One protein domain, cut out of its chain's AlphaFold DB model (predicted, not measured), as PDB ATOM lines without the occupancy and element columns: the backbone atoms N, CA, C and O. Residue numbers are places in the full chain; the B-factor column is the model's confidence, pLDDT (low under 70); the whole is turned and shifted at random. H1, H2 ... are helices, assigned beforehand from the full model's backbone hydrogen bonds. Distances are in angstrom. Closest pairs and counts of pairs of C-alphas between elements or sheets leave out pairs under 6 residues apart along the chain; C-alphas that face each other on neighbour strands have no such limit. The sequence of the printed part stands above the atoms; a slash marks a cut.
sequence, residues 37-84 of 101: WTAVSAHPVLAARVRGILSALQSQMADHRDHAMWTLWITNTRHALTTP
ATOM      1  N   TRP A  37      93.749 164.777 118.899       86.12
ATOM      2  CA  TRP A  37      93.666 163.336 119.146       86.12
ATOM      3  C   TRP A  37      93.932 162.986 120.607       86.12
ATOM      4  O   TRP A  37      93.351 162.034 121.118       86.12
ATOM      5  N   THR A  38      94.753 163.788 121.285       82.94
ATOM      6  CA  THR A  38      95.001 163.692 122.725       82.94
ATOM      7  C   THR A  38      93.770 164.096 123.535       82.94
ATOM      8  O   THR A  38      93.430 163.441 124.514       82.94
ATOM      9  N   ALA A  39      93.054 165.140 123.111       84.31
ATOM     10  CA  ALA A  39      91.787 165.515 123.737       84.31
ATOM     11  C   ALA A  39      90.708 164.445 123.516       84.31
ATOM     12  O   ALA A  39      90.017 164.039 124.444       84.31
ATOM     13  N   VAL A  40      90.612 163.916 122.296       87.62
ATOM     14  CA  VAL A  40      89.677 162.836 121.960       87.62
ATOM     15  C   VAL A  40      89.997 161.556 122.736       87.62
ATOM     16  O   VAL A  40      89.071 160.875 123.177       87.62
ATOM     17  N   SER A  41      91.278 161.222 122.939       86.50
ATOM     18  CA  SER A  41      91.677 160.029 123.698       86.50
ATOM     19  C   SER A  41      91.309 160.113 125.182       86.50
ATOM     20  O   SER A  41      91.053 159.075 125.793       86.50
ATOM     21  N   ALA A  42      91.193 161.324 125.737       85.44
ATOM     22  CA  ALA A  42      90.719 161.550 127.101       85.44
ATOM     23  C   ALA A  42      89.220 161.230 127.291       85.44
ATOM     24  O   ALA A  42      88.783 161.016 128.420       85.44
ATOM     25  N   HIS A  43      88.434 161.134 126.207       88.12
ATOM     26  CA  HIS A  43      87.007 160.806 126.255       88.12
ATOM     27  C   HIS A  43      86.728 159.394 125.714       88.12
ATOM     28  O   HIS A  43      86.641 159.203 124.498       88.12
ATOM     29  N   PRO A  44      86.497 158.385 126.580       84.44
ATOM     30  CA  PRO A  44      86.461 156.978 126.171       84.44
ATOM     31  C   PRO A  44      85.353 156.650 125.158       84.44
ATOM     32  O   PRO A  44      85.574 155.854 124.245       84.44
ATOM     33  N   VAL A  45      84.183 157.289 125.268       88.81
ATOM     34  CA  VAL A  45      83.055 157.092 124.338       88.81
ATOM     35  C   VAL A  45      83.392 157.614 122.940       88.81
ATOM     36  O   VAL A  45      83.181 156.918 121.943       88.81
ATOM     37  N   LEU A  46      83.949 158.825 122.858       90.00
ATOM     38  CA  LEU A  46      84.343 159.415 121.582       90.00
ATOM     39  C   LEU A  46      85.527 158.651 120.977       90.00
ATOM     40  O   LEU A  46      85.499 158.323 119.794       90.00
ATOM     41  N   ALA A  47      86.517 158.281 121.794       90.19
ATOM     42  CA  ALA A  47      87.649 157.466 121.371       90.19
ATOM     43  C   ALA A  47      87.205 156.115 120.783       90.19
ATOM     44  O   ALA A  47      87.707 155.710 119.734       90.19
ATOM     45  N   ALA A  48      86.239 155.429 121.406       89.88
ATOM     46  CA  ALA A  48      85.683 154.181 120.882       89.88
ATOM     47  C   ALA A  48      84.975 154.385 119.530       89.88
ATOM     48  O   ALA A  48      85.231 153.637 118.584       89.88
ATOM     49  N   ARG A  49      84.151 155.437 119.404       91.75
ATOM     50  CA  ARG A  49      83.503 155.814 118.133       91.75
ATOM     51  C   ARG A  49      84.523 156.069 117.027       91.75
ATOM     52  O   ARG A  49      84.407 155.505 115.941       91.75
ATOM     53  N   VAL A  50      85.539 156.881 117.307       92.31
ATOM     54  CA  VAL A  50      86.596 157.213 116.345       92.31
ATOM     55  C   VAL A  50      87.386 155.965 115.950       92.31
ATOM     56  O   VAL A  50      87.663 155.780 114.770       92.31
ATOM     57  N   ARG A  51      87.697 155.058 116.886       91.25
ATOM     58  CA  ARG A  51      88.352 153.775 116.563       91.25
ATOM     59  C   ARG A  51      87.526 152.933 115.589       91.25
ATOM     60  O   ARG A  51      88.096 152.409 114.637       91.25
ATOM     61  N   GLY A  52      86.207 152.853 115.780       92.75
ATOM     62  CA  GLY A  52      85.311 152.161 114.846       92.75
ATOM     63  C   GLY A  52      85.326 152.781 113.445       92.75
ATOM     64  O   GLY A  52      85.459 152.070 112.451       92.75
ATOM     65  N   ILE A  53      85.292 154.114 113.369       93.56
ATOM     66  CA  ILE A  53      85.399 154.859 112.103       93.56
ATOM     67  C   ILE A  53      86.743 154.585 111.416       93.56
ATOM     68  O   ILE A  53      86.778 154.349 110.212       93.56
ATOM     69  N   LEU A  54      87.851 154.572 112.163       91.88
ATOM     70  CA  LEU A  54      89.179 154.268 111.621       91.88
ATOM     71  C   LEU A  54      89.267 152.838 111.075       91.88
ATOM     72  O   LEU A  54      89.874 152.636 110.027       91.88
ATOM     73  N   SER A  55      88.646 151.861 111.740       91.38
ATOM     74  CA  SER A  55      88.552 150.490 111.228       91.38
ATOM     75  C   SER A  55      87.748 150.417 109.930       91.38
ATOM     76  O   SER A  55      88.207 149.808 108.968       91.38
ATOM     77  N   ALA A  56      86.598 151.092 109.862       91.44
ATOM     78  CA  ALA A  56      85.796 151.151 108.643       91.44
ATOM     79  C   ALA A  56      86.534 151.862 107.496       91.44
ATOM     80  O   ALA A  56      86.467 151.422 106.348       91.44
ATOM     81  N   LEU A  57      87.262 152.944 107.795       90.06
ATOM     82  CA  LEU A  57      88.106 153.647 106.827       90.06
ATOM     83  C   LEU A  57      89.246 152.759 106.327       90.06
ATOM     84  O   LEU A  57      89.521 152.757 105.133       90.06
ATOM     85  N   GLN A  58      89.882 151.980 107.203       89.81
ATOM     86  CA  GLN A  58      90.945 151.056 106.815       89.81
ATOM     87  C   GLN A  58      90.443 150.014 105.808       89.81
ATOM     88  O   GLN A  58      91.099 149.793 104.795       89.81
ATOM     89  N   SER A  59      89.263 149.430 106.039       90.06
ATOM     90  CA  SER A  59      88.643 148.496 105.090       90.06
ATOM     91  C   SER A  59      88.292 149.161 103.757       90.06
ATOM     92  O   SER A  59      88.529 148.577 102.706       90.06
ATOM     93  N   GLN A  60      87.774 150.394 103.777       88.75
ATOM     94  CA  GLN A  60      87.425 151.133 102.555       88.75
ATOM     95  C   GLN A  60      88.646 151.531 101.717       88.75
ATOM     96  O   GLN A  60      88.545 151.622 100.498       88.75
ATOM     97  N   MET A  61      89.790 151.798 102.352       88.81
ATOM     98  CA  MET A  61      91.005 152.233 101.654       88.81
ATOM     99  C   MET A  61      91.881 151.071 101.175       88.81
ATOM    100  O   MET A  61      92.894 151.333 100.530       88.81
ATOM    101  N   ALA A  62      91.507 149.817 101.457       85.75
ATOM    102  CA  ALA A  62      92.275 148.625 101.085       85.75
ATOM    103  C   ALA A  62      92.544 148.521  99.572       85.75
ATOM    104  O   ALA A  62      93.620 148.088  99.173       85.75
ATOM    105  N   ASP A  63      91.596 148.974  98.750       85.44
ATOM    106  CA  ASP A  63      91.678 148.956  97.280       85.44
ATOM    107  C   ASP A  63      92.083 150.326  96.684       85.44
ATOM    108  O   ASP A  63      92.126 150.529  95.475       85.44
ATOM    109  N   HIS A  64      92.374 151.320  97.531       88.56
ATOM    110  CA  HIS A  64      92.688 152.672  97.073       88.56
ATOM    111  C   HIS A  64      94.141 152.769  96.582       88.56
ATOM    112  O   HIS A  64      95.055 152.234  97.205       88.56
ATOM    113  N   ARG A  65      94.397 153.555  95.525       88.12
ATOM    114  CA  ARG A  65      95.756 153.794  94.984       88.12
ATOM    115  C   ARG A  65      96.769 154.227  96.056       88.12
ATOM    116  O   ARG A  65      97.920 153.810  96.042       88.12
ATOM    117  N   ASP A  66      96.312 155.043  96.998       88.06
ATOM    118  CA  ASP A  66      97.100 155.546  98.131       88.06
ATOM    119  C   ASP A  66      96.997 154.665  99.392       88.06
ATOM    120  O   ASP A  66      97.148 155.177 100.503       88.06
ATOM    121  N   HIS A  67      96.699 153.367  99.261       88.38
ATOM    122  CA  HIS A  67      96.467 152.474 100.402       88.38
ATOM    123  C   HIS A  67      97.580 152.572 101.455       88.38
ATOM    124  O   HIS A  67      97.284 152.824 102.618       88.38
ATOM    125  N   ALA A  68      98.856 152.507 101.054       89.38
ATOM    126  CA  ALA A  68      99.990 152.596 101.980       89.38
ATOM    127  C   ALA A  68     100.025 153.914 102.785       89.38
ATOM    128  O   ALA A  68     100.303 153.907 103.986       89.38
ATOM    129  N   MET A  69      99.697 155.043 102.145       90.06
ATOM    130  CA  MET A  69      99.609 156.351 102.805       90.06
ATOM    131  C   MET A  69      98.436 156.398 103.786       90.06
ATOM    132  O   MET A  69      98.591 156.853 104.920       90.06
ATOM    133  N   TRP A  70      97.280 155.862 103.390       90.69
ATOM    134  CA  TRP A  70      96.126 155.729 104.277       90.69
ATOM    135  C   TRP A  70      96.425 154.837 105.482       90.69
ATOM    136  O   TRP A  70      96.103 155.219 106.606       90.69
ATOM    137  N   THR A  71      97.086 153.696 105.282       89.88
ATOM    138  CA  THR A  71      97.509 152.808 106.369       89.88
ATOM    139  C   THR A  71      98.426 153.536 107.346       89.88
ATOM    140  O   THR A  71      98.210 153.449 108.557       89.88
ATOM    141  N   LEU A  72      99.410 154.294 106.847       89.31
ATOM    142  CA  LEU A  72     100.327 155.072 107.682       89.31
ATOM    143  C   LEU A  72      99.581 156.126 108.514       89.31
ATOM    144  O   LEU A  72      99.741 156.183 109.733       89.31
ATOM    145  N   TRP A  73      98.725 156.933 107.884       89.88
ATOM    146  CA  TRP A  73      97.968 157.978 108.577       89.88
ATOM    147  C   TRP A  73      96.991 157.418 109.616       89.88
ATOM    148  O   TRP A  73      96.893 157.943 110.731       89.88
ATOM    149  N   ILE A  74      96.292 156.327 109.285       89.69
ATOM    150  CA  ILE A  74      95.391 155.635 110.215       89.69
ATOM    151  C   ILE A  74      96.190 155.076 111.397       89.69
ATOM    152  O   ILE A  74      95.776 155.245 112.544       89.69
ATOM    153  N   THR A  75      97.349 154.465 111.147       88.38
ATOM    154  CA  THR A  75      98.211 153.902 112.200       88.38
ATOM    155  C   THR A  75      98.717 154.987 113.149       88.38
ATOM    156  O   THR A  75      98.566 154.850 114.365       88.38
ATOM    157  N   ASN A  76      99.207 156.110 112.617       86.69
ATOM    158  CA  ASN A  76      99.640 157.258 113.421       86.69
ATOM    159  C   ASN A  76      98.500 157.808 114.290       86.69
ATOM    160  O   ASN A  76      98.684 158.092 115.474       86.69
ATOM    161  N   THR A  77      97.297 157.904 113.720       88.00
ATOM    162  CA  THR A  77      96.107 158.372 114.441       88.00
ATOM    163  C   THR A  77      95.705 157.400 115.554       88.00
ATOM    164  O   THR A  77      95.428 157.819 116.677       88.00
ATOM    165  N   ARG A  78      95.729 156.085 115.295       87.44
ATOM    166  CA  ARG A  78      95.455 155.056 116.316       87.44
ATOM    167  C   ARG A  78      96.469 155.110 117.454       87.44
ATOM    168  O   ARG A  78      96.073 154.967 118.609       87.44
ATOM    169  N   HIS A  79      97.742 155.358 117.151       85.12
ATOM    170  CA  HIS A  79      98.773 155.527 118.170       85.12
ATOM    171  C   HIS A  79      98.490 156.752 119.054       85.12
ATOM    172  O   HIS A  79      98.508 156.645 120.281       85.12
ATOM    173  N   ALA A  80      98.115 157.889 118.458       83.00
ATOM    174  CA  ALA A  80      97.724 159.090 119.202       83.00
ATOM    175  C   ALA A  80      96.497 158.861 120.110       83.00
ATOM    176  O   ALA A  80      96.450 159.376 121.221       83.00
ATOM    177  N   LEU A  81      95.544 158.026 119.676       83.19
ATOM    178  CA  LEU A  81      94.365 157.632 120.463       83.19
ATOM    179  C   LEU A  81      94.643 156.587 121.553       83.19
ATOM    180  O   LEU A  81      93.763 156.301 122.368       83.19
ATOM    181  N   THR A  82      95.804 155.936 121.513       75.88
ATOM    182  CA  THR A  82      96.176 154.860 122.446       75.88
ATOM    183  C   THR A  82      97.206 155.329 123.458       75.88
ATOM    184  O   THR A  82      97.262 154.770 124.546       75.88
ATOM    185  N   THR A  83      97.988 156.361 123.130       62.84
ATOM    186  CA  THR A  83      98.955 156.942 124.062       62.84
ATOM    187  C   THR A  83      98.170 157.587 125.207       62.84
ATOM    188  O   THR A  83      97.470 158.576 124.970       62.84
ATOM    189  N   PRO A  84      98.222 157.036 126.431       51.81
ATOM    190  CA  PRO A  84      97.596 157.692 127.559       51.81
ATOM    191  C   PRO A  84      98.349 159.002 127.782       51.81
ATOM    192  O   PRO A  84      99.572 158.994 127.935       51.81
TER     193      PRO A  84
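AT A GLANCE: This is residues 37 to 84 of the 101 residues of an uncharacterized protein of Kibdelosporangium aridum (UniProt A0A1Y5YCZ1). Picture a helical hairpin of two long helices, H2 and H3, side by side and running opposite ways, with the short helix H1 packed at its open end, where H2 begins and H3 ends. The loop of residues 61 to 66 closes the other end. The printed part has 48 residues with three named helices, H1, H2 and H3 in that order along the chain, and no named strand: its class is all helix. It is only just compact, close to loose, with a radius of gyration of the C-alphas of 11.2 A, and its outline is a rod of 33 by 16 by 10 A.

HOW THE PARTS SIT: Start at H1, residues 37 to 41, and look for H2, residues 44 to 60, after a tight link. These two only just touch, with 3 pairs of C-alphas within 8 A, and only at the corner by their link; H2 takes part with residues 46 to 47 alone, and the closest C-alphas, those of Ser 41 and Ala 47, are 5.3 A apart. Go on through a short link to H3, residues 67 to 82, which forms a hairpin with H2. Their lines stand at a shallow tilt of 12 degrees, opposite ways; they touch, the closest C-alphas being those of Leu 54 and Ile 74, 6.5 A apart. H3 also touches H1, with residues 77 to 82 alone; here the closest C-alphas, those of Ser 41 and Leu 81, are 4.8 A apart. In H1, H2 and H3 every O i to N i+4 pair is within hydrogen-bond range.

IN THESE COORDINATES: Find C-alpha 37 at (93.666, 163.336, 119.146), where H1 begins; it ends at Ser 41. From C-alpha 44 at (86.461, 156.978, 126.171), H2 runs 24.3 A to Gln 60. H3 runs 22.2 A from His 67 to C-alpha 82 at (96.176, 154.860, 122.446).

THE WHOLE: The two C-alphas farthest apart, those of Ala 42 and Arg 65, are 33.4 A from each other. The printed part has no cut and no long link. Look at the B-factor column for the model's confidence: the mean pLDDT of the printed part is 87.0, and residues 83 to 84 are under 70.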